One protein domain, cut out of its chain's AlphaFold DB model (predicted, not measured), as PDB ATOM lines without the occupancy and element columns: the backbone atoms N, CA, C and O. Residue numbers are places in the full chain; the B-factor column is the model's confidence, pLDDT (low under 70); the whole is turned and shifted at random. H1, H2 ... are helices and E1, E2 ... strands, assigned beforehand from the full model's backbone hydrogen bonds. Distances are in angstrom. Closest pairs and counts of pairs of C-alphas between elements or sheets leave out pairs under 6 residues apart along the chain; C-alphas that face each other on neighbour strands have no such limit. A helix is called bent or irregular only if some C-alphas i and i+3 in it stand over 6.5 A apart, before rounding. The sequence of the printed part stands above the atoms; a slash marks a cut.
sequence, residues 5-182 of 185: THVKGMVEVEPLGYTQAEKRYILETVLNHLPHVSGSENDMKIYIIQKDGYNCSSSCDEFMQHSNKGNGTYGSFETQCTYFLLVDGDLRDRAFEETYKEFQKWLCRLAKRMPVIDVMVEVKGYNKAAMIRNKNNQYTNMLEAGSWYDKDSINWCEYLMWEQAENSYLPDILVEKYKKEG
ATOM      1  N   THR A   5     154.289  33.225 272.551       93.94
ATOM      2  CA  THR A   5     154.084  34.590 272.077       93.94
ATOM      3  C   THR A   5     154.473  35.562 273.181       93.94
ATOM      4  O   THR A   5     154.084  35.401 274.333       93.94
ATOM      5  N   HIS A   6     155.252  36.568 272.816       95.56
ATOM      6  CA  HIS A   6     155.794  37.566 273.718       95.56
ATOM      7  C   HIS A   6     155.113  38.910 273.477       95.56
ATOM      8  O   HIS A   6     154.917  39.298 272.324       95.56
ATOM      9  N   VAL A   7     154.779  39.626 274.546       97.06
ATOM     10  CA  VAL A   7     154.286  41.010 274.508       97.06
ATOM     11  C   VAL A   7     155.220  41.845 275.364       97.06
ATOM     12  O   VAL A   7     155.269  41.637 276.573       97.06
ATOM     13  N   LYS A   8     155.991  42.749 274.755       97.75
ATOM     14  CA  LYS A   8     156.987  43.561 275.472       97.75
ATOM     15  C   LYS A   8     156.983  44.992 274.975       97.75
ATOM     16  O   LYS A   8     156.990  45.235 273.769       97.75
ATOM     17  N   GLY A   9     157.001  45.945 275.895       97.56
ATOM     18  CA  GLY A   9     157.146  47.355 275.555       97.56
ATOM     19  C   GLY A   9     156.503  48.280 276.567       97.56
ATOM     20  O   GLY A   9     156.271  47.888 277.707       97.56
ATOM     21  N   MET A  10     156.222  49.512 276.154       97.81
ATOM     22  CA  MET A  10     155.680  50.535 277.039       97.81
ATOM     23  C   MET A  10     154.495  51.293 276.444       97.81
ATOM     24  O   MET A  10     154.393  51.467 275.229       97.81
ATOM     25  N   VAL A  11     153.618  51.766 277.324       98.12
ATOM     26  CA  VAL A  11     152.505  52.669 277.014       98.12
ATOM     27  C   VAL A  11     152.619  53.896 277.917       98.12
ATOM     28  O   VAL A  11     152.730  53.750 279.131       98.12
ATOM     29  N   GLU A  12     152.611  55.092 277.341       97.69
ATOM     30  CA  GLU A  12     152.604  56.361 278.078       97.69
ATOM     31  C   GLU A  12     151.155  56.822 278.261       97.69
ATOM     32  O   GLU A  12     150.399  56.918 277.289       97.69
ATOM     33  N   VAL A  13     150.756  57.071 279.509       97.25
ATOM     34  CA  VAL A  13     149.380  57.426 279.885       97.25
ATOM     35  C   VAL A  13     149.340  58.614 280.836       97.25
ATOM     36  O   VAL A  13     150.285  58.850 281.593       97.25
ATOM     37  N   GLU A  14     148.210  59.314 280.841       95.19
ATOM     38  CA  GLU A  14     147.931  60.399 281.785       95.19
ATOM     39  C   GLU A  14     146.598  60.150 282.497       95.19
ATOM     40  O   GLU A  14     145.546  60.500 281.968       95.19
ATOM     41  N   PRO A  15     146.594  59.489 283.668       93.62
ATOM     42  CA  PRO A  15     145.366  59.223 284.403       93.62
ATOM     43  C   PRO A  15     144.683  60.514 284.866       93.62
ATOM     44  O   PRO A  15     145.328  61.510 285.202       93.62
ATOM     45  N   LEU A  16     143.355  60.451 284.929       89.62
ATOM     46  CA  LEU A  16     142.515  61.507 285.485       89.62
ATOM     47  C   LEU A  16     142.699  61.580 287.009       89.62
ATOM     48  O   LEU A  16     143.079  60.595 287.643       89.62
ATOM     49  N   GLY A  17     142.431  62.748 287.587       85.69
ATOM     50  CA  GLY A  17     142.479  62.979 289.030       85.69
ATOM     51  C   GLY A  17     143.013  64.364 289.382       85.69
ATOM     52  O   GLY A  17     143.814  64.946 288.643       85.69
ATOM     53  N   TYR A  18     142.590  64.884 290.529       77.75
ATOM     54  CA  TYR A  18     142.994  66.194 291.033       77.75
ATOM     55  C   TYR A  18     144.346  66.135 291.741       77.75
ATOM     56  O   TYR A  18     145.182  67.024 291.578       77.75
ATOM     57  N   THR A  19     144.605  65.052 292.479       80.56
ATOM     58  CA  THR A  19     145.875  64.856 293.194       80.56
ATOM     59  C   THR A  19     146.741  63.764 292.573       80.56
ATOM     60  O   THR A  19     146.264  62.879 291.866       80.56
ATOM     61  N   GLN A  20     148.041  63.782 292.878       84.62
ATOM     62  CA  GLN A  20     148.975  62.735 292.452       84.62
ATOM     63  C   GLN A  20     148.571  61.343 292.973       84.62
ATOM     64  O   GLN A  20     148.697  60.347 292.260       84.62
ATOM     65  N   ALA A  21     148.077  61.275 294.213       87.44
ATOM     66  CA  ALA A  21     147.635  60.029 294.832       87.44
ATOM     67  C   ALA A  21     146.353  59.499 294.176       87.44
ATOM     68  O   ALA A  21     146.265  58.312 293.874       87.44
ATOM     69  N   GLU A  22     145.395  60.382 293.893       88.19
ATOM     70  CA  GLU A  22     144.153  60.034 293.200       88.19
ATOM     71  C   GLU A  22     144.422  59.531 291.777       88.19
ATOM     72  O   GLU A  22     143.920  58.478 291.398       88.19
ATOM     73  N   LYS A  23     145.306  60.205 291.032       91.06
ATOM     74  CA  LYS A  23     145.772  59.753 289.711       91.06
ATOM     75  C   LYS A  23     146.320  58.329 289.753       91.06
ATOM     76  O   LYS A  23     145.981  57.502 288.908       91.06
ATOM     77  N   ARG A  24     147.153  58.024 290.754       93.38
ATOM     78  CA  ARG A  24     147.713  56.681 290.940       93.38
ATOM     79  C   ARG A  24     146.633  55.653 291.279       93.38
ATOM     80  O   ARG A  24     146.634  54.572 290.697       93.38
ATOM     81  N   TYR A  25     145.714  56.000 292.177       94.25
ATOM     82  CA  TYR A  25     144.584  55.158 292.563       94.25
ATOM     83  C   TYR A  25     143.672  54.830 291.371       94.25
ATOM     84  O   TYR A  25     143.355  53.659 291.137       94.25
ATOM     85  N   ILE A  26     143.291  55.840 290.583       95.19
ATOM     86  CA  ILE A  26     142.457  55.671 289.387       95.19
ATOM     87  C   ILE A  26     143.188  54.802 288.364       95.19
ATOM     88  O   ILE A  26     142.597  53.862 287.835       95.19
ATOM     89  N   LEU A  27     144.479  55.056 288.127       96.25
ATOM     90  CA  LEU A  27     145.294  54.257 287.212       96.25
ATOM     91  C   LEU A  27     145.308  52.774 287.602       96.25
ATOM     92  O   LEU A  27     144.971  51.921 286.782       96.25
ATOM     93  N   GLU A  28     145.665  52.459 288.847       96.56
ATOM     94  CA  GLU A  28     145.702  51.077 289.340       96.56
ATOM     95  C   GLU A  28     144.327  50.410 289.262       96.56
ATOM     96  O   GLU A  28     144.212  49.266 288.814       96.56
ATOM     97  N   THR A  29     143.271  51.142 289.617       96.62
ATOM     98  CA  THR A  29     141.898  50.639 289.533       96.62
ATOM     99  C   THR A  29     141.504  50.338 288.090       96.62
ATOM    100  O   THR A  29     141.011  49.246 287.809       96.62
ATOM    101  N   VAL A  30     141.779  51.242 287.142       96.56
ATOM    102  CA  VAL A  30     141.503  50.997 285.718       96.56
ATOM    103  C   VAL A  30     142.206  49.732 285.251       96.56
ATOM    104  O   VAL A  30     141.541  48.893 284.640       96.56
ATOM    105  N   LEU A  31     143.503  49.586 285.546       96.56
ATOM    106  CA  LEU A  31     144.317  48.441 285.129       96.56
ATOM    107  C   LEU A  31     143.764  47.119 285.674       96.56
ATOM    108  O   LEU A  31     143.648  46.159 284.912       96.56
ATOM    109  N   ASN A  32     143.333  47.094 286.936       95.50
ATOM    110  CA  ASN A  32     142.706  45.923 287.560       95.50
ATOM    111  C   ASN A  32     141.354  45.545 286.928       95.50
ATOM    112  O   ASN A  32     140.913  44.405 287.040       95.50
ATOM    113  N   HIS A  33     140.696  46.484 286.245       94.69
ATOM    114  CA  HIS A  33     139.440  46.262 285.528       94.69
ATOM    115  C   HIS A  33     139.621  46.067 284.013       94.69
ATOM    116  O   HIS A  33     138.626  46.100 283.272       94.69
ATOM    117  N   LEU A  34     140.852  45.967 283.504       95.56
ATOM    118  CA  LEU A  34     141.103  45.656 282.095       95.56
ATOM    119  C   LEU A  34     141.002  44.142 281.843       95.56
ATOM    120  O   LEU A  34     141.241  43.351 282.750       95.56
ATOM    121  N   PRO A  35     140.629  43.714 280.622       93.94
ATOM    122  CA  PRO A  35     140.599  42.292 280.286       93.94
ATOM    123  C   PRO A  35     142.003  41.681 280.362       93.94
ATOM    124  O   PRO A  35     142.971  42.316 279.965       93.94
ATOM    125  N   HIS A  36     142.122  40.431 280.797       91.06
ATOM    126  CA  HIS A  36     143.416  39.749 280.832       91.06
ATOM    127  C   HIS A  36     143.961  39.487 279.419       91.06
ATOM    128  O   HIS A  36     143.203  39.185 278.495       91.06
ATOM    129  N   VAL A  37     145.285  39.575 279.273       93.62
ATOM    130  CA  VAL A  37     146.027  39.026 278.130       93.62
ATOM    131  C   VAL A  37     146.746  37.790 278.656       93.62
ATOM    132  O   VAL A  37     147.734  37.919 279.382       93.62
ATOM    133  N   SER A  38     146.199  36.610 278.366       91.38
ATOM    134  CA  SER A  38     146.533  35.386 279.097       91.38
ATOM    135  C   SER A  38     147.331  34.373 278.279       91.38
ATOM    136  O   SER A  38     147.242  34.291 277.047       91.38
ATOM    137  N   GLY A  39     148.134  33.589 278.996       88.38
ATOM    138  CA  GLY A  39     148.823  32.395 278.516       88.38
ATOM    139  C   GLY A  39     148.433  31.177 279.353       88.38
ATOM    140  O   GLY A  39     147.760  31.312 280.372       88.38
ATOM    141  N   SER A  40     148.856  29.977 278.946       86.00
ATOM    142  CA  SER A  40     148.533  28.752 279.700       86.00
ATOM    143  C   SER A  40     149.182  28.692 281.090       86.00
ATOM    144  O   SER A  40     148.673  28.002 281.969       86.00
ATOM    145  N   GLU A  41     150.286  29.416 281.298       86.94
ATOM    146  CA  GLU A  41     151.027  29.440 282.566       86.94
ATOM    147  C   GLU A  41     150.872  30.749 283.340       86.94
ATOM    148  O   GLU A  41     150.693  30.724 284.553       86.94
ATOM    149  N   ASN A  42     150.985  31.889 282.656       89.00
ATOM    150  CA  ASN A  42     150.938  33.210 283.268       89.00
ATOM    151  C   ASN A  42     150.268  34.217 282.335       89.00
ATOM    152  O   ASN A  42     150.345  34.099 281.109       89.00
ATOM    153  N   ASP A  43     149.687  35.244 282.944       93.88
ATOM    154  CA  ASP A  43     149.175  36.420 282.253       93.88
ATOM    155  C   ASP A  43     150.276  37.466 282.040       93.88
ATOM    156  O   ASP A  43     151.306  37.482 282.724       93.88
ATOM    157  N   MET A  44     150.028  38.379 281.101       96.00
ATOM    158  CA  MET A  44     150.836  39.578 280.907       96.00
ATOM    159  C   MET A  44     150.886  40.415 282.192       96.00
ATOM    160  O   MET A  44     149.855  40.746 282.782       96.00
ATOM    161  N   LYS A  45     152.093  40.809 282.591       96.62
ATOM    162  CA  LYS A  45     152.344  41.687 283.732       96.62
ATOM    163  C   LYS A  45     152.408  43.138 283.281       96.62
ATOM    164  O   LYS A  45     152.824  43.445 282.164       96.62
ATOM    165  N   ILE A  46     152.004  44.023 284.185       97.56
ATOM    166  CA  ILE A  46     152.017  45.467 283.982       97.56
ATOM    167  C   ILE A  46     152.779  46.085 285.148       97.56
ATOM    168  O   ILE A  46     152.444  45.850 286.310       97.56
ATOM    169  N   TYR A  47     153.787  46.888 284.837       97.31
ATOM    170  CA  TYR A  47     154.533  47.662 285.821       97.31
ATOM    171  C   TYR A  47     154.264  49.140 285.593       97.31
ATOM    172  O   TYR A  47     154.326  49.622 284.465       97.31
ATOM    173  N   ILE A  48     153.974  49.862 286.671       97.19
ATOM    174  CA  ILE A  48     153.603  51.273 286.601       97.19
ATOM    175  C   ILE A  48     154.759  52.117 287.126       97.19
ATOM    176  O   ILE A  48     155.051  52.101 288.325       97.19
ATOM    177  N   ILE A  49     155.367  52.895 286.239       95.75
ATOM    178  CA  ILE A  49     156.494  53.779 286.528       95.75
ATOM    179  C   ILE A  49     156.003  55.219 286.407       95.75
ATOM    180  O   ILE A  49     155.484  55.620 285.370       95.75
ATOM    181  N   GLN A  50     156.151  56.009 287.465       92.25
ATOM    182  CA  GLN A  50     155.877  57.443 287.396       92.25
ATOM    183  C   GLN A  50     157.061  58.152 286.730       92.25
ATOM    184  O   GLN A  50     158.212  57.864 287.064       92.25
ATOM    185  N   LYS A  51     156.788  59.052 285.779       92.31
ATOM    186  CA  LYS A  51     157.827  59.846 285.112       92.31
ATOM    187  C   LYS A  51     158.496  60.786 286.118       92.31
ATOM    188  O   LYS A  51     157.831  61.322 286.999       92.31
ATOM    189  N   ASP A  52     159.803  60.976 285.997       88.88
ATOM    190  CA  ASP A  52     160.517  61.930 286.846       88.88
ATOM    191  C   ASP A  52     160.251  63.381 286.406       88.88
ATOM    192  O   ASP A  52     159.920  63.649 285.246       88.88
ATOM    193  N   GLY A  53     160.386  64.318 287.341       87.69
ATOM    194  CA  GLY A  53     160.082  65.733 287.138       87.69
ATOM    195  C   GLY A  53     158.583  66.037 287.132       87.69
ATOM    196  O   GLY A  53     157.781  65.333 287.750       87.69
ATOM    197  N   TYR A  54     158.198  67.094 286.421       83.88
ATOM    198  CA  TYR A  54     156.828  67.600 286.370       83.88
ATOM    199  C   TYR A  54     156.436  68.013 284.952       83.88
ATOM    200  O   TYR A  54     157.267  68.434 284.150       83.88
ATOM    201  N   ASN A  55     155.148  67.901 284.647       86.56
ATOM    202  CA  ASN A  55     154.550  68.388 283.400       86.56
ATOM    203  C   ASN A  55     153.226  69.134 283.633       86.56
ATOM    204  O   ASN A  55     152.620  69.638 282.693       86.56
ATOM    205  N   CYS A  56     152.794  69.212 284.889       84.19
ATOM    206  CA  CYS A  56     151.577  69.856 285.338       84.19
ATOM    207  C   CYS A  56     151.899  70.721 286.563       84.19
ATOM    208  O   CYS A  56     152.924  70.553 287.228       84.19
ATOM    209  N   SER A  57     150.997  71.629 286.912       83.25
ATOM    210  CA  SER A  57     151.067  72.363 288.175       83.25
ATOM    211  C   SER A  57     149.682  72.450 288.793       83.25
ATOM    212  O   SER A  57     148.680  72.391 288.081       83.25
ATOM    213  N   SER A  58     149.631  72.563 290.114       82.31
ATOM    214  CA  SER A  58     148.408  72.869 290.850       82.31
ATOM    215  C   SER A  58     148.694  73.993 291.830       82.31
ATOM    216  O   SER A  58     149.754  74.023 292.445       82.31
ATOM    217  N   SER A  59     147.762  74.925 291.990       80.50
ATOM    218  CA  SER A  59     147.777  75.912 293.079       80.50
ATOM    219  C   SER A  59     146.900  75.497 294.251       80.50
ATOM    220  O   SER A  59     146.853  76.205 295.257       80.50
ATOM    221  N   CYS A  60     146.195  74.376 294.115       76.25
ATOM    222  CA  CYS A  60     145.165  73.967 295.046       76.25
ATOM    223  C   CYS A  60     145.371  72.546 295.581       76.25
ATOM    224  O   CYS A  60     146.046  71.718 294.961       76.25
ATOM    225  N   ASP A  61     144.810  72.295 296.759       77.19
ATOM    226  CA  ASP A  61     144.738  70.982 297.392       77.19
ATOM    227  C   ASP A  61     143.574  70.128 296.848       77.19
ATOM    228  O   ASP A  61     142.912  70.492 295.872       77.19
ATOM    229  N   GLU A  62     143.336  68.968 297.466       72.62
ATOM    230  CA  GLU A  62     142.254  68.040 297.116       72.62
ATOM    231  C   GLU A  62     140.837  68.639 297.178       72.62
ATOM    232  O   GLU A  62     139.916  68.048 296.619       72.62
ATOM    233  N   PHE A  63     140.653  69.797 297.818       75.56
ATOM    234  CA  PHE A  63     139.376  70.508 297.935       75.56
ATOM    235  C   PHE A  63     139.361  71.815 297.133       75.56
ATOM    236  O   PHE A  63     138.555  72.705 297.409       75.56
ATOM    237  N   MET A  64     140.274  71.951 296.164       72.88
ATOM    238  CA  MET A  64     140.488  73.158 295.358       72.88
ATOM    239  C   MET A  64     140.804  74.419 296.180       72.88
ATOM    240  O   MET A  64     140.708  75.534 295.663       72.88
ATOM    241  N   GLN A  65     141.235  74.273 297.434       77.31
ATOM    242  CA  GLN A  65     141.664  75.401 298.256       77.31
ATOM    243  C   GLN A  65     143.127  75.714 297.978       77.31
ATOM    244  O   GLN A  65     143.919  74.807 297.730       77.31
ATOM    245  N   HIS A  66     143.508  76.992 298.034       76.31
ATOM    246  CA  HIS A  66     144.896  77.389 297.815       76.31
ATOM    247  C   HIS A  66     145.843  76.643 298.758       76.31
ATOM    248  O   HIS A  66     145.763  76.766 299.981       76.31
ATOM    249  N   SER A  67     146.762  75.886 298.168       77.19
ATOM    250  CA  SER A  67     147.726  75.100 298.920       77.19
ATOM    251  C   SER A  67     148.921  75.958 299.328       77.19
ATOM    252  O   SER A  67     149.386  76.805 298.571       77.19
ATOM    253  N   ASN A  68     149.482  75.687 300.504       78.88
ATOM    254  CA  ASN A  68     150.757  76.261 300.945       78.88
ATOM    255  C   ASN A  68     151.976  75.427 300.503       78.88
ATOM    256  O   ASN A  68     153.090  75.682 300.958       78.88
ATOM    257  N   LYS A  69     151.771  74.405 299.662       78.31
ATOM    258  CA  LYS A  69     152.835  73.512 299.175       78.31
ATOM    259  C   LYS A  69     153.723  74.154 298.110       78.31
ATOM    260  O   LYS A  69     154.826  73.668 297.875       78.31
ATOM    261  N   GLY A  70     153.235  75.195 297.443       77.25
ATOM    262  CA  GLY A  70     153.917  75.828 296.327       77.25
ATOM    263  C   GLY A  70     154.596  77.137 296.692       77.25
ATOM    264  O   GLY A  70     154.009  77.989 297.351       77.25
ATOM    265  N   ASN A  71     155.814  77.319 296.182       76.25
ATOM    266  CA  ASN A  71     156.519  78.604 296.185       76.25
ATOM    267  C   ASN A  71     156.457  79.298 294.809       76.25
ATOM    268  O   ASN A  71     157.140  80.299 294.593       76.25
ATOM    269  N   GLY A  72     155.684  78.750 293.864       69.81
ATOM    270  CA  GLY A  72     155.484  79.313 292.532       69.81
ATOM    271  C   GLY A  72     154.500  80.487 292.511       69.81
ATOM    272  O   GLY A  72     153.908  80.867 293.525       69.81
ATOM    273  N   THR A  73     154.297  81.068 291.327       67.62
ATOM    274  CA  THR A  73     153.320  82.145 291.115       67.62
ATOM    275  C   THR A  73     151.925  81.684 291.558       67.62
ATOM    276  O   THR A  73     151.459  80.632 291.129       67.62
ATOM    277  N   TYR A  74     151.263  82.466 292.420       68.62
ATOM    278  CA  TYR A  74     149.975  82.127 293.055       68.62
ATOM    279  C   TYR A  74     149.992  80.881 293.968       68.62
ATOM    280  O   TYR A  74     148.947  80.266 294.185       68.62
ATOM    281  N   GLY A  75     151.153  80.499 294.514       74.25
ATOM    282  CA  GLY A  75     151.273  79.334 295.401       74.25
ATOM    283  C   GLY A  75     151.223  77.997 294.656       74.25
ATOM    284  O   GLY A  75     150.910  76.966 295.250       74.25
ATOM    285  N   SER A  76     151.509  78.003 293.349       81.25
ATOM    286  CA  SER A  76     151.546  76.784 292.548       81.25
ATOM    287  C   SER A  76     152.714  75.875 292.929       81.25
ATOM    288  O   SER A  76     153.822  76.327 293.236       81.25
ATOM    289  N   PHE A  77     152.444  74.573 292.924       84.62
ATOM    290  CA  PHE A  77     153.413  73.502 293.080       84.62
ATOM    291  C   PHE A  77     153.354  72.557 291.879       84.62
ATOM    292  O   PHE A  77     152.344  72.429 291.182       84.62
ATOM    293  N   GLU A  78     154.479  71.908 291.633       86.56
ATOM    294  CA  GLU A  78     154.697  71.024 290.498       86.56
ATOM    295  C   GLU A  78     154.017  69.664 290.720       86.56
ATOM    296  O   GLU A  78     154.027  69.113 291.823       86.56
ATOM    297  N   THR A  79     153.409  69.115 289.668       84.62
ATOM    298  CA  THR A  79     152.792  67.779 289.677       84.62
ATOM    299  C   THR A  79     153.152  67.008 288.408       84.62
ATOM    300  O   THR A  79     153.479  67.597 287.373       84.62
ATOM    301  N   GLN A  80     153.088  65.679 288.476       89.38
ATOM    302  CA  GLN A  80     153.403  64.803 287.351       89.38
ATOM    303  C   GLN A  80     152.151  64.068 286.885       89.38
ATOM    304  O   GLN A  80     151.637  63.182 287.555       89.38
ATOM    305  N   CYS A  81     151.642  64.409 285.717       88.94
ATOM    306  CA  CYS A  81     150.484  63.746 285.138       88.94
ATOM    307  C   CYS A  81     150.852  62.453 284.396       88.94
ATOM    308  O   CYS A  81     149.980  61.611 284.213       88.94
ATOM    309  N   THR A  82     152.114  62.257 284.005       94.38
ATOM    310  CA  THR A  82     152.502  61.159 283.114       94.38
ATOM    311  C   THR A  82     153.020  59.917 283.841       94.38
ATOM    312  O   THR A  82     153.894  59.980 284.714       94.38
ATOM    313  N   TYR A  83     152.535  58.756 283.398       96.06
ATOM    314  CA  TYR A  83     152.982  57.437 283.831       96.06
ATOM    315  C   TYR A  83     153.362  56.566 282.631       96.06
ATOM    316  O   TYR A  83     152.719  56.604 281.583       96.06
ATOM    317  N   PHE A  84     154.378  55.730 282.812       97.06
ATOM    318  CA  PHE A  84     154.739  54.669 281.882       97.06
ATOM    319  C   PHE A  84     154.231  53.328 282.401       97.06
ATOM    320  O   PHE A  84     154.496  52.936 283.538       97.06
ATOM    321  N   LEU A  85     153.527  52.610 281.539       97.94
ATOM    322  CA  LEU A  85     153.102  51.238 281.752       97.94
ATOM    323  C   LEU A  85     154.040  50.328 280.973       97.94
ATOM    324  O   LEU A  85     153.954  50.262 279.749       97.94
ATOM    325  N   LEU A  86     154.938  49.638 281.669       97.88
ATOM    326  CA  LEU A  86     155.749  48.589 281.062       97.88
ATOM    327  C   LEU A  86     154.920  47.307 281.022       97.88
ATOM    328  O   LEU A  86     154.474  46.824 282.063       97.88
ATOM    329  N   VAL A  87     154.721  46.764 279.826       97.44
ATOM    330  CA  VAL A  87     154.034  45.489 279.613       97.44
ATOM    331  C   VAL A  87     155.060  44.398 279.333       97.44
ATOM    332  O   VAL A  87     155.963  44.587 278.515       97.44
ATOM    333  N   ASP A  88     154.924  43.273 280.028       97.25
ATOM    334  CA  ASP A  88     155.790  42.104 279.867       97.25
ATOM    335  C   ASP A  88     154.966  40.821 279.990       97.25
ATOM    336  O   ASP A  88     154.405  40.513 281.043       97.25
ATOM    337  N   GLY A  89     154.856  40.080 278.895       94.88
ATOM    338  CA  GLY A  89     154.137  38.815 278.838       94.88
ATOM    339  C   GLY A  89     154.922  37.792 278.038       94.88
ATOM    340  O   GLY A  89     155.161  37.994 276.851       94.88
ATOM    341  N   ASP A  90     155.272  36.678 278.675       94.44
ATOM    342  CA  ASP A  90     155.807  35.484 278.025       94.44
ATOM    343  C   ASP A  90     154.707  34.410 278.044       94.44
ATOM    344  O   ASP A  90     154.539  33.679 279.021       94.44
ATOM    345  N   LEU A  91     153.896  34.367 276.984       93.81
ATOM    346  CA  LEU A  91     152.637  33.619 276.952       93.81
ATOM    347  C   LEU A  91     152.811  32.287 276.218       93.81
ATOM    348  O   LEU A  91     153.057  32.243 275.006       93.81
ATOM    349  N   ARG A  92     152.661  31.191 276.959       92.00
ATOM    350  CA  ARG A  92     152.789  29.822 276.450       92.00
ATOM    351  C   ARG A  92     151.477  29.297 275.864       92.00
ATOM    352  O   ARG A  92     150.398  29.630 276.341       92.00
ATOM    353  N   ASP A  93     151.607  28.451 274.844       90.56
ATOM    354  CA  ASP A  93     150.536  27.764 274.113       90.56
ATOM    355  C   ASP A  93     149.545  28.736 273.455       90.56
ATOM    356  O   ASP A  93     148.351  28.469 273.338       90.56
ATOM    357  N   ARG A  94     150.063  29.885 273.004       89.69
ATOM    358  CA  ARG A  94     149.285  30.938 272.343       89.69
ATOM    359  C   ARG A  94     149.747  31.165 270.919       89.69
ATOM    360  O   ARG A  94     150.951  31.196 270.641       89.69
ATOM    361  N   ALA A  95     148.781  31.381 270.029       91.81
ATOM    362  CA  ALA A  95     149.053  31.869 268.688       91.81
ATOM    363  C   ALA A  95     149.252  33.394 268.692       91.81
ATOM    364  O   ALA A  95     148.653  34.128 269.485       91.81
ATOM    365  N   PHE A  96     150.049  33.876 267.735       94.12
ATOM    366  CA  PHE A  96     150.299  35.305 267.546       94.12
ATOM    367  C   PHE A  96     148.995  36.106 267.385       94.12
ATOM    368  O   PHE A  96     148.808  37.107 268.064       94.12
ATOM    369  N   GLU A  97     148.078  35.649 266.525       94.81
ATOM    370  CA  GLU A  97     146.838  36.380 266.211       94.81
ATOM    371  C   GLU A  97     145.903  36.500 267.423       94.81
ATOM    372  O   GLU A  97     145.239  37.519 267.608       94.81
ATOM    373  N   GLU A  98     145.866  35.467 268.269       93.81
ATOM    374  CA  GLU A  98     145.067  35.460 269.497       93.81
ATOM    375  C   GLU A  98     145.601  36.493 270.487       93.81
ATOM    376  O   GLU A  98     144.863  37.379 270.918       93.81
ATOM    377  N   THR A  99     146.907  36.429 270.763       95.38
ATOM    378  CA  THR A  99     147.592  37.355 271.673       95.38
ATOM    379  C   THR A  99     147.495  38.791 271.173       95.38
ATOM    380  O   THR A  99     147.183  39.702 271.936       95.38
ATOM    381  N   TYR A 100     147.710  39.008 269.873       96.44
ATOM    382  CA  TYR A 100     147.613  40.325 269.257       96.44
ATOM    383  C   TYR A 100     146.202  40.906 269.405       96.44
ATOM    384  O   TYR A 100     146.041  42.071 269.770       96.44
ATOM    385  N   LYS A 101     145.162  40.094 269.181       96.31
ATOM    386  CA  LYS A 101     143.766  40.520 269.335       96.31
ATOM    387  C   LYS A 101     143.414  40.837 270.787       96.31
ATOM    388  O   LYS A 101     142.698  41.808 271.032       96.31
ATOM    389  N   GLU A 102     143.874  40.035 271.740       96.50
ATOM    390  CA  GLU A 102     143.655  40.289 273.168       96.50
ATOM    391  C   GLU A 102     144.368  41.547 273.636       96.50
ATOM    392  O   GLU A 102     143.736  42.405 274.252       96.50
ATOM    393  N   PHE A 103     145.634  41.713 273.259       97.44
ATOM    394  CA  PHE A 103     146.383  42.916 273.581       97.44
ATOM    395  C   PHE A 103     145.739  44.168 272.968       97.44
ATOM    396  O   PHE A 103     145.589  45.180 273.648       97.44
ATOM    397  N   GLN A 104     145.263  44.101 271.720       97.00
ATOM    398  CA  GLN A 104     144.541  45.222 271.114       97.00
ATOM    399  C   GLN A 104     143.234  45.542 271.847       97.00
ATOM    400  O   GLN A 104     142.911  46.710 272.042       97.00
ATOM    401  N   LYS A 105     142.482  44.535 272.309       97.00
ATOM    402  CA  LYS A 105     141.289  44.771 273.142       97.00
ATOM    403  C   LYS A 105     141.644  45.428 274.474       97.00
ATOM    404  O   LYS A 105     140.944  46.353 274.882       97.00
ATOM    405  N   TRP A 106     142.705  44.958 275.128       97.75
ATOM    406  CA  TRP A 106     143.228  45.547 276.360       97.75
ATOM    407  C   TRP A 106     143.589  47.021 276.149       97.75
ATOM    408  O   TRP A 106     143.078  47.883 276.864       97.75
ATOM    409  N   LEU A 107     144.353  47.324 275.096       97.62
ATOM    410  CA  LEU A 107     144.800  48.676 274.772       97.62
ATOM    411  C   LEU A 107     143.637  49.600 274.384       97.62
ATOM    412  O   LEU A 107     143.556  50.719 274.875       97.62
ATOM    413  N   CYS A 108     142.689  49.128 273.575       97.38
ATOM    414  CA  CYS A 108     141.477  49.883 273.252       97.38
ATOM    415  C   CYS A 108     140.625  50.170 274.499       97.38
ATOM    416  O   CYS A 108     140.034  51.243 274.607       97.38
ATOM    417  N   ARG A 109     140.530  49.223 275.445       97.31
ATOM    418  CA  ARG A 109     139.776  49.422 276.695       97.31
ATOM    419  C   ARG A 109     140.476  50.422 277.614       97.31
ATOM    420  O   ARG A 109     139.785  51.237 278.218       97.31
ATOM    421  N   LEU A 110     141.806  50.377 277.688       97.69
ATOM    422  CA  LEU A 110     142.624  51.374 278.379       97.69
ATOM    423  C   LEU A 110     142.408  52.766 277.770       97.69
ATOM    424  O   LEU A 110     142.034  53.688 278.486       97.69
ATOM    425  N   ALA A 111     142.554  52.880 276.449       97.38
ATOM    426  CA  ALA A 111     142.483  54.135 275.705       97.38
ATOM    427  C   ALA A 111     141.118  54.833 275.779       97.38
ATOM    428  O   ALA A 111     141.045  56.053 275.719       97.38
ATOM    429  N   LYS A 112     140.035  54.068 275.950       96.12
ATOM    430  CA  LYS A 112     138.703  54.627 276.216       96.12
ATOM    431  C   LYS A 112     138.566  55.245 277.602       96.12
ATOM    432  O   LYS A 112     137.819  56.198 277.771       96.12
ATOM    433  N   ARG A 113     139.263  54.689 278.597       95.38
ATOM    434  CA  ARG A 113     139.136  55.086 280.006       95.38
ATOM    435  C   ARG A 113     140.091  56.209 280.380       95.38
ATOM    436  O   ARG A 113     139.715  57.073 281.160       95.38
ATOM    437  N   MET A 114     141.309  56.195 279.843       95.06
ATOM    438  CA  MET A 114     142.322  57.198 280.155       95.06
ATOM    439  C   MET A 114     143.085  57.660 278.912       95.06
ATOM    440  O   MET A 114     143.258  56.873 277.975       95.06
ATOM    441  N   PRO A 115     143.580  58.908 278.918       95.00
ATOM    442  CA  PRO A 115     144.471  59.415 277.889       95.00
ATOM    443  C   PRO A 115     145.676  58.495 277.663       95.00
ATOM    444  O   PRO A 115     146.490  58.269 278.560       95.00
ATOM    445  N   VAL A 116     145.795  57.989 276.436       97.12
ATOM    446  CA  VAL A 116     146.993  57.305 275.939       97.12
ATOM    447  C   VAL A 116     147.759  58.285 275.061       97.12
ATOM    448  O   VAL A 116     147.238  58.754 274.046       97.12
ATOM    449  N   ILE A 117     148.989  58.590 275.466       95.94
ATOM    450  CA  ILE A 117     149.861  59.557 274.798       95.94
ATOM    451  C   ILE A 117     150.656  58.852 273.702       95.94
ATOM    452  O   ILE A 117     150.536  59.186 272.523       95.94
ATOM    453  N   ASP A 118     151.389  57.802 274.068       96.31
ATOM    454  CA  ASP A 118     152.168  57.007 273.124       96.31
ATOM    455  C   ASP A 118     152.125  55.515 273.464       96.31
ATOM    456  O   ASP A 118     151.866  55.097 274.595       96.31
ATOM    457  N   VAL A 119     152.366  54.692 272.448       98.00
ATOM    458  CA  VAL A 119     152.406  53.234 272.539       98.00
ATOM    459  C   VAL A 119     153.643  52.757 271.799       98.00
ATOM    460  O   VAL A 119     153.830  53.070 270.624       98.00
ATOM    461  N   MET A 120     154.462  51.951 272.462       97.69
ATOM    462  CA  MET A 120     155.627  51.287 271.886       97.69
ATOM    463  C   MET A 120     155.675  49.848 272.376       97.69
ATOM    464  O   MET A 120     156.426  49.527 273.295       97.69
ATOM    465  N   VAL A 121     154.853  48.984 271.783       98.25
ATOM    466  CA  VAL A 121     154.738  47.582 272.208       98.25
ATOM    467  C   VAL A 121     154.974  46.647 271.037       98.25
ATOM    468  O   VAL A 121     154.343  46.771 269.991       98.25
ATOM    469  N   GLU A 122     155.873  45.690 271.221       98.12
ATOM    470  CA  GLU A 122     156.093  44.589 270.297       98.12
ATOM    471  C   GLU A 122     155.300  43.362 270.754       98.12
ATOM    472  O   GLU A 122     155.413  42.917 271.897       98.12
ATOM    473  N   VAL A 123     154.528  42.786 269.833       97.25
ATOM    474  CA  VAL A 123     153.981  41.434 269.967       97.25
ATOM    475  C   VAL A 123     154.771  40.531 269.032       97.25
ATOM    476  O   VAL A 123     154.847  40.804 267.833       97.25
ATOM    477  N   LYS A 124     155.355  39.454 269.553       96.62
ATOM    478  CA  LYS A 124     156.233  38.555 268.799       96.62
ATOM    479  C   LYS A 124     155.876  37.099 269.057       96.62
ATOM    480  O   LYS A 124     156.051  36.598 270.160       96.62
ATOM    481  N   GLY A 125     155.399  36.413 268.028       92.94
ATOM    482  CA  GLY A 125     155.260  34.958 268.009       92.94
ATOM    483  C   GLY A 125     156.440  34.291 267.301       92.94
ATOM    484  O   GLY A 125     157.407  34.943 266.916       92.94
ATOM    485  N   TYR A 126     156.329  32.984 267.065       86.31
ATOM    486  CA  TYR A 126     157.402  32.177 266.468       86.31
ATOM    487  C   TYR A 126     157.887  32.685 265.090       86.31
ATOM    488  O   TYR A 126     159.086  32.811 264.873       86.31
ATOM    489  N   ASN A 127     156.963  33.031 264.183       88.00
ATOM    490  CA  ASN A 127     157.274  33.464 262.805       88.00
ATOM    491  C   ASN A 127     156.768  34.876 262.461       88.00
ATOM    492  O   ASN A 127     156.875  35.310 261.315       88.00
ATOM    493  N   LYS A 128     156.141  35.573 263.411       93.75
ATOM    494  CA  LYS A 128     155.473  36.860 263.179       93.75
ATOM    495  C   LYS A 128     155.820  37.826 264.298       93.75
ATOM    496  O   LYS A 128     155.826  37.435 265.461       93.75
ATOM    497  N   ALA A 129     156.045  39.079 263.942       95.44
ATOM    498  CA  ALA A 129     156.206  40.169 264.886       95.44
ATOM    499  C   ALA A 129     155.420  41.384 264.392       95.44
ATOM    500  O   ALA A 129     155.355  41.637 263.187       95.44
ATOM    501  N   ALA A 130     154.829  42.128 265.320       97.19
ATOM    502  CA  ALA A 130     154.161  43.387 265.041       97.19
ATOM    503  C   ALA A 130     154.545  44.425 266.091       97.19
ATOM    504  O   ALA A 130     154.429  44.189 267.291       97.19
ATOM    505  N   MET A 131     154.961  45.595 265.611       97.25
ATOM    506  CA  MET A 131     155.198  46.772 266.435       97.25
ATOM    507  C   MET A 131     153.932  47.627 266.448       97.25
ATOM    508  O   MET A 131     153.542  48.198 265.424       97.25
ATOM    509  N   ILE A 132     153.300  47.719 267.609       97.38
ATOM    510  CA  ILE A 132     152.121  48.541 267.849       97.38
ATOM    511  C   ILE A 132     152.591  49.937 268.241       97.38
ATOM    512  O   ILE A 132     153.432  50.112 269.124       97.38
ATOM    513  N   ARG A 133     152.045  50.930 267.540       97.38
ATOM    514  CA  ARG A 133     152.321  52.354 267.728       97.38
ATOM    515  C   ARG A 133     151.017  53.131 267.729       97.38
ATOM    516  O   ARG A 133     150.070  52.731 267.048       97.38
ATOM    517  N   ASN A 134     150.991  54.270 268.410       95.75
ATOM    518  CA  ASN A 134     149.864  55.196 268.364       95.75
ATOM    519  C   ASN A 134     149.872  56.042 267.073       95.75
ATOM    520  O   ASN A 134     149.937  57.267 267.095       95.75
ATOM    521  N   LYS A 135     149.866  55.381 265.909       93.31
ATOM    522  CA  LYS A 135     149.899  56.076 264.614       93.31
ATOM    523  C   LYS A 135     148.615  56.878 264.423       93.31
ATOM    524  O   LYS A 135     147.529  56.359 264.664       93.31
ATOM    525  N   ASN A 136     148.752  58.119 263.953       93.00
ATOM    526  CA  ASN A 136     147.638  59.043 263.716       93.00
ATOM    527  C   ASN A 136     146.731  59.240 264.946       93.00
ATOM    528  O   ASN A 136     145.530  59.448 264.789       93.00
ATOM    529  N   ASN A 137     147.293  59.138 266.158       93.75
ATOM    530  CA  ASN A 137     146.567  59.298 267.421       93.75
ATOM    531  C   ASN A 137     145.365  58.349 267.562       93.75
ATOM    532  O   ASN A 137     144.384  58.673 268.229       93.75
ATOM    533  N   GLN A 138     145.420  57.171 266.927       95.56
ATOM    534  CA  GLN A 138     144.292  56.241 266.885       95.56
ATOM    535  C   GLN A 138     143.806  55.816 268.273       95.56
ATOM    536  O   GLN A 138     142.607  55.627 268.435       95.56
ATOM    537  N   TYR A 139     144.703  55.683 269.258       97.06
ATOM    538  CA  TYR A 139     144.340  55.337 270.634       97.06
ATOM    539  C   TYR A 139     143.959  56.581 271.433       97.06
ATOM    540  O   TYR A 139     142.967  56.559 272.148       97.06
ATOM    541  N   THR A 140     144.681  57.689 271.263       95.56
ATOM    542  CA  THR A 140     144.361  58.964 271.930       95.56
ATOM    543  C   THR A 140     142.931  59.413 271.634       95.56
ATOM    544  O   THR A 140     142.211  59.827 272.536       95.56
ATOM    545  N   ASN A 141     142.484  59.252 270.387       95.56
ATOM    546  CA  ASN A 141     141.147  59.644 269.947       95.56
ATOM    547  C   ASN A 141     140.028  58.708 270.448       95.56
ATOM    548  O   ASN A 141     138.862  58.957 270.152       95.56
ATOM    549  N   MET A 142     140.352  57.619 271.156       95.75
ATOM    550  CA  MET A 142     139.345  56.707 271.714       95.75
ATOM    551  C   MET A 142     138.812  57.153 273.071       95.75
ATOM    552  O   MET A 142     137.841  56.555 273.533       95.75
ATOM    553  N   LEU A 143     139.454  58.133 273.711       95.44
ATOM    554  CA  LEU A 143     139.103  58.586 275.048       95.44
ATOM    555  C   LEU A 143     137.634  59.011 275.113       95.44
ATOM    556  O   LEU A 143     137.190  59.870 274.355       95.44
ATOM    557  N   GLU A 144     136.889  58.409 276.037       94.25
ATOM    558  CA  GLU A 144     135.522  58.825 276.342       94.25
ATOM    559  C   GLU A 144     135.582  60.186 277.051       94.25
ATOM    560  O   GLU A 144     136.392  60.382 277.962       94.25
ATOM    561  N   ALA A 145     134.779  61.151 276.602       91.06
ATOM    562  CA  ALA A 145     134.797  62.491 277.172       91.06
ATOM    563  C   ALA A 145     134.244  62.467 278.601       91.06
ATOM    564  O   ALA A 145     133.299  61.742 278.901       91.06
ATOM    565  N   GLY A 146     134.858  63.260 279.480       89.31
ATOM    566  CA  GLY A 146     134.306  63.481 280.808       89.31
ATOM    567  C   GLY A 146     133.081  64.393 280.754       89.31
ATOM    568  O   GLY A 146     133.021  65.286 279.899       89.31
ATOM    569  N   SER A 147     132.161  64.233 281.701       88.69
ATOM    570  CA  SER A 147     130.929  65.028 281.814       88.69
ATOM    571  C   SER A 147     131.177  66.539 281.950       88.69
ATOM    572  O   SER A 147     130.336  67.362 281.583       88.69
ATOM    573  N   TRP A 148     132.371  66.928 282.418       84.00
ATOM    574  CA  TRP A 148     132.829  68.321 282.487       84.00
ATOM    575  C   TRP A 148     133.152  68.947 281.123       84.00
ATOM    576  O   TRP A 148     133.212  70.173 281.020       84.00
ATOM    577  N   TYR A 149     133.394  68.135 280.093       85.75
ATOM    578  CA  TYR A 149     133.655  68.594 278.726       85.75
ATOM    579  C   TYR A 149     132.440  68.382 277.818       85.75
ATOM    580  O   TYR A 149     132.081  69.280 277.057       85.75
ATOM    581  N   ASP A 150     131.793  67.221 277.925       88.88
ATOM    582  CA  ASP A 150     130.596  66.861 277.167       88.88
ATOM    583  C   ASP A 150     129.514  66.346 278.121       88.88
ATOM    584  O   ASP A 150     129.647  65.269 278.692       88.88
ATOM    585  N   LYS A 151     128.427  67.112 278.276       85.19
ATOM    586  CA  LYS A 151     127.341  66.794 279.219       85.19
ATOM    587  C   LYS A 151     126.568  65.524 278.859       85.19
ATOM    588  O   LYS A 151     125.912  64.968 279.737       85.19
ATOM    589  N   ASP A 152     126.631  65.087 277.601       89.25
ATOM    590  CA  ASP A 152     125.968  63.868 277.130       89.25
ATOM    591  C   ASP A 152     126.894  62.636 277.215       89.25
ATOM    592  O   ASP A 152     126.496  61.525 276.851       89.25
ATOM    593  N   SER A 153     128.126  62.810 277.712       88.75
ATOM    594  CA  SER A 153     129.122  61.756 277.896       88.75
ATOM    595  C   SER A 153     129.500  61.598 279.367       88.75
ATOM    596  O   SER A 153     129.504  62.555 280.136       88.75
ATOM    597  N   ILE A 154     129.821  60.368 279.762       88.75
ATOM    598  CA  ILE A 154     130.365  60.063 281.086       88.75
ATOM    599  C   ILE A 154     131.543  59.124 280.873       88.75
ATOM    600  O   ILE A 154     131.370  57.992 280.404       88.75
ATOM    601  N   ASN A 155     132.740  59.578 281.233       94.06
ATOM    602  CA  ASN A 155     133.921  58.733 281.205       94.06
ATOM    603  C   ASN A 155     133.838  57.710 282.345       94.06
ATOM    604  O   ASN A 155     133.476  58.024 283.478       94.06
ATOM    605  N   TRP A 156     134.229  56.467 282.069       94.12
ATOM    606  CA  TRP A 156     134.219  55.400 283.071       94.12
ATOM    607  C   TRP A 156     135.002  55.739 284.351       94.12
ATOM    608  O   TRP A 156     134.660  55.228 285.399       94.12
ATOM    609  N   CYS A 157     136.044  56.563 284.316       93.25
ATOM    610  CA  CYS A 157     136.809  56.910 285.515       93.25
ATOM    611  C   CYS A 157     136.062  57.867 286.460       93.25
ATOM    612  O   CYS A 157     136.473  57.997 287.609       93.25
ATOM    613  N   GLU A 158     134.976  58.509 286.021       91.00
ATOM    614  CA  GLU A 158     134.255  59.497 286.836       91.00
ATOM    615  C   GLU A 158     133.623  58.895 288.089       91.00
ATOM    616  O   GLU A 158     133.620  59.548 289.124       91.00
ATOM    617  N   TYR A 159     133.175  57.633 288.057       88.69
ATOM    618  CA  TYR A 159     132.609  57.000 289.261       88.69
ATOM    619  C   TYR A 159     133.654  56.774 290.368       88.69
ATOM    620  O   TYR A 159     133.287  56.501 291.510       88.69
ATOM    621  N   LEU A 160     134.950  56.822 290.032       90.56
ATOM    622  CA  LEU A 160     136.049  56.714 290.998       90.56
ATOM    623  C   LEU A 160     136.399  58.059 291.635       90.56
ATOM    624  O   LEU A 160     137.137  58.090 292.620       90.56
ATOM    625  N   MET A 161     135.906  59.152 291.058       86.75
ATOM    626  CA  MET A 161     136.094  60.499 291.568       86.75
ATOM    627  C   MET A 161     134.970  60.821 292.554       86.75
ATOM    628  O   MET A 161     133.876  60.261 292.494       86.75
ATOM    629  N   TRP A 162     135.244  61.705 293.506       80.75
ATOM    630  CA  TRP A 162     134.225  62.144 294.451       80.75
ATOM    631  C   TRP A 162     133.240  63.105 293.778       80.75
ATOM    632  O   TRP A 162     133.623  63.944 292.964       80.75
ATOM    633  N   GLU A 163     131.966  63.005 294.153       80.19
ATOM    634  CA  GLU A 163     130.938  63.931 293.685       80.19
ATOM    635  C   GLU A 163     131.121  65.297 294.345       80.19
ATOM    636  O   GLU A 163     131.213  65.411 295.572       80.19
ATOM    637  N   GLN A 164     131.191  66.338 293.521       76.25
ATOM    638  CA  GLN A 164     131.295  67.712 293.982       76.25
ATOM    639  C   GLN A 164     129.916  68.231 294.390       76.25
ATOM    640  O   GLN A 164     128.944  68.082 293.652       76.25
ATOM    641  N   ALA A 165     129.837  68.873 295.552       79.25
ATOM    642  CA  ALA A 165     128.578  69.441 296.008       79.25
ATOM    643  C   ALA A 165     128.174  70.692 295.224       79.25
ATOM    644  O   ALA A 165     129.016  71.467 294.760       79.25
ATOM    645  N   GLU A 166     126.870  70.953 295.174       75.75
ATOM    646  CA  GLU A 166     126.336  72.140 294.516       75.75
ATOM    647  C   GLU A 166     126.899  73.426 295.154       75.75
ATOM    648  O   GLU A 166     126.818  73.638 296.368       75.75
ATOM    649  N   ASN A 167     127.489  74.293 294.322       75.06
ATOM    650  CA  ASN A 167     128.128  75.555 294.725       75.06
ATOM    651  C   ASN A 167     129.278  75.410 295.748       75.06
ATOM    652  O   ASN A 167     129.545  76.334 296.519       75.06
ATOM    653  N   SER A 168     129.967  74.268 295.771       73.31
ATOM    654  CA  SER A 168     131.090  74.000 296.676       73.31
ATOM    655  C   SER A 168     132.219  73.280 295.949       73.31
ATOM    656  O   SER A 168     131.977  72.556 294.995       73.31
ATOM    657  N   TYR A 169     133.457  73.427 296.417       74.19
ATOM    658  CA  TYR A 169     134.580  72.588 295.978       74.19
ATOM    659  C   TYR A 169     134.791  71.350 296.858       74.19
ATOM    660  O   TYR A 169     135.725  70.580 296.648       74.19
ATOM    661  N   LEU A 170     133.926  71.154 297.856       75.81
ATOM    662  CA  LEU A 170     133.967  69.991 298.732       75.81
ATOM    663  C   LEU A 170     133.264  68.783 298.098       75.81
ATOM    664  O   LEU A 170     132.247  68.958 297.418       75.81
ATOM    665  N   PRO A 171     133.719  67.563 298.437       81.12
ATOM    666  CA  PRO A 171     132.933  66.358 298.244       81.12
ATOM    667  C   PRO A 171     131.579  66.495 298.931       81.12
ATOM    668  O   PRO A 171     131.538  66.875 300.105       81.12
ATOM    669  N   ASP A 172     130.501  66.141 298.235       83.19
ATOM    670  CA  ASP A 172     129.117  66.283 298.708       83.19
ATOM    671  C   ASP A 172     128.915  65.682 300.112       83.19
ATOM    672  O   ASP A 172     128.439  66.337 301.041       83.19
ATOM    673  N   ILE A 173     129.471  64.486 300.325       83.81
ATOM    674  CA  ILE A 173     129.430  63.747 301.597       83.81
ATOM    675  C   ILE A 173     130.090  64.517 302.763       83.81
ATOM    676  O   ILE A 173     129.745  64.309 303.930       83.81
ATOM    677  N   LEU A 174     131.052  65.402 302.486       84.06
ATOM    678  CA  LEU A 174     131.832  66.117 303.505       84.06
ATOM    679  C   LEU A 174     131.362  67.554 303.753       84.06
ATOM    680  O   LEU A 174     131.809  68.177 304.723       84.06
ATOM    681  N   VAL A 175     130.447  68.075 302.933       82.56
ATOM    682  CA  VAL A 175     129.976  69.466 303.008       82.56
ATOM    683  C   VAL A 175     129.445  69.812 304.391       82.56
ATOM    684  O   VAL A 175     129.913  70.762 305.017       82.56
ATOM    685  N   GLU A 176     128.490  69.032 304.896       78.88
ATOM    686  CA  GLU A 176     127.824  69.321 306.169       78.88
ATOM    687  C   GLU A 176     128.779  69.236 307.361       78.88
ATOM    688  O   GLU A 176     128.644  69.986 308.330       78.88
ATOM    689  N   LYS A 177     129.781  68.355 307.286       81.56
ATOM    690  CA  LYS A 177     130.814  68.243 308.314       81.56
ATOM    691  C   LYS A 177     131.668  69.511 308.356       81.56
ATOM    692  O   LYS A 177     131.805  70.122 309.413       81.56
ATOM    693  N   TYR A 178     132.209  69.935 307.215       79.69
ATOM    694  CA  TYR A 178     133.141  71.063 307.183       79.69
ATOM    695  C   TYR A 178     132.465  72.432 307.284       79.69
ATOM    696  O   TYR A 178     133.056  73.342 307.872       79.69
ATOM    697  N   LYS A 179     131.208  72.566 306.831       73.75
ATOM    698  CA  LYS A 179     130.377  73.750 307.111       73.75
ATOM    699  C   LYS A 179     130.193  73.957 308.617       73.75
ATOM    700  O   LYS A 179     130.367  75.070 309.104       73.75
ATOM    701  N   LYS A 180     129.898  72.890 309.372       70.31
ATOM    702  CA  LYS A 180     129.711  72.958 310.836       70.31
ATOM    703  C   LYS A 180     130.991  73.291 311.597       70.31
ATOM    704  O   LYS A 180     130.927  73.937 312.637       70.31
ATOM    705  N   GLU A 181     132.146  72.871 311.089       74.00
ATOM    706  CA  GLU A 181     133.445  73.123 311.726       74.00
ATOM    707  C   GLU A 181     134.001  74.538 311.459       74.00
ATOM    708  O   GLU A 181     135.059  74.875 311.989       74.00
ATOM    709  N   GLY A 182     133.333  75.367 310.644       62.53
ATOM    710  CA  GLY A 182     133.803  76.720 310.305       62.53
ATOM    711  C   GLY A 182     135.122  76.742 309.520       62.53
ATOM    712  O   GLY A 182     135.792  77.772 309.459       62.53
TER     713      GLY A 182
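What this domain is: This is residues 5 to 182 of the 185 residues of an uncharacterized protein of Anaerostipes hadrus (UniProt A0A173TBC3). A twisted sheet of five strands has H1 and H2 over one face, with no named helix over the other. Beyond the same end of the sheet lie the small hairpin E3 and E4, with its long loop, and H4, at the end of a stretch that runs past H1 by way of H3. The printed part has 178 residues, in the order E1 H1 E2 E3 E4 E5 H2 E6 E7 H3 H4, of mixed class, helices and strands. The antiparallel sheet runs E2 E5 E1 E6 E7. The whole is loose, with a radius of gyration of the C-alphas of 19.4 A and spans of 67 by 33 by 32 A, a rod.

How they stand to each other: E1, residues 5 to 13, is an inner strand between E5, residues 83 to 92, and E6, residues 116 to 124; N 7 and O 89 are 2.8 A apart, N 8 and O 122 2.9 A, within hydrogen-bond range. H1, residues 20 to 32, is on the sheet at a height of 10.0 A, from a local plane fitted to only just 6 C-alphas. It lies over E5 and edge strand E2, residues 45 to 50, along the strands at 11 degrees to E2 on the local plane. E2 pairs with E5 by N 47 and O 86, 2.9 A. The hairpin of E3, residues 56 to 58, and E4, residues 77 to 79, has N 58 and O 77 2.9 A apart; both strands are apart from the five of the larger sheet. H2, residues 96 to 113, lies on the same face as H1 over E1 and E6, at a height of 9.0 A, making two layers, helices on one face of a sheet. Its closest C-alphas to E6 are Tyr 100 and Val 123, 6.5 A. H1 and H2 only just touch, only at their ends, with 3 pairs of C-alphas within 8 A; the closest are Val 30 and Arg 113, 7.4 A. E1, H1, E2 and E5, H2, E6 are split strand-helix-strand units, each with another strand between its two, and right-handed crossovers. E6 and E7, residues 129 to 133, form a hairpin; N 123 and O 130 are 2.9 A apart. H3, residues 156 to 160, only just touches H1 with 3 pairs, closest C-alphas Ile 26 and Leu 160, 6.7 A. H4, residues 172 to 180, touches no helix. Every O i to N i+4 pair is within range in H1; H2 has 13 of 14, H4 3 of 5, H3 0 of 1 with 1 of 2 O i to N i+3 pairs.

Where its parts are: E1 begins at C-alpha 5, (154.084, 34.590, 272.077), and is 24.6 A long. H1 is 18.6 A, E2 16.6 A, E5 28.6 A, H2 25.9 A, E6 22.1 A and E7 13.1 A long. H3 is irregular, only just, with C-alphas 156 and 159 6.6 A apart; H4 is irregular, with C-alphas 173 and 176 7.4 A apart. H4 ends at C-alpha 180, (129.711, 72.958, 310.836).

The domain as a whole: The C-alphas farthest apart are Asn 127 and Gly 182, 68.4 A. The printed part has no cut. The long links are H1 to E2, E3 to E4, E7 to H3 and H3 to H4. The mean pLDDT of the printed part is 89.5; residues 72 to 74 and 182 are under 70.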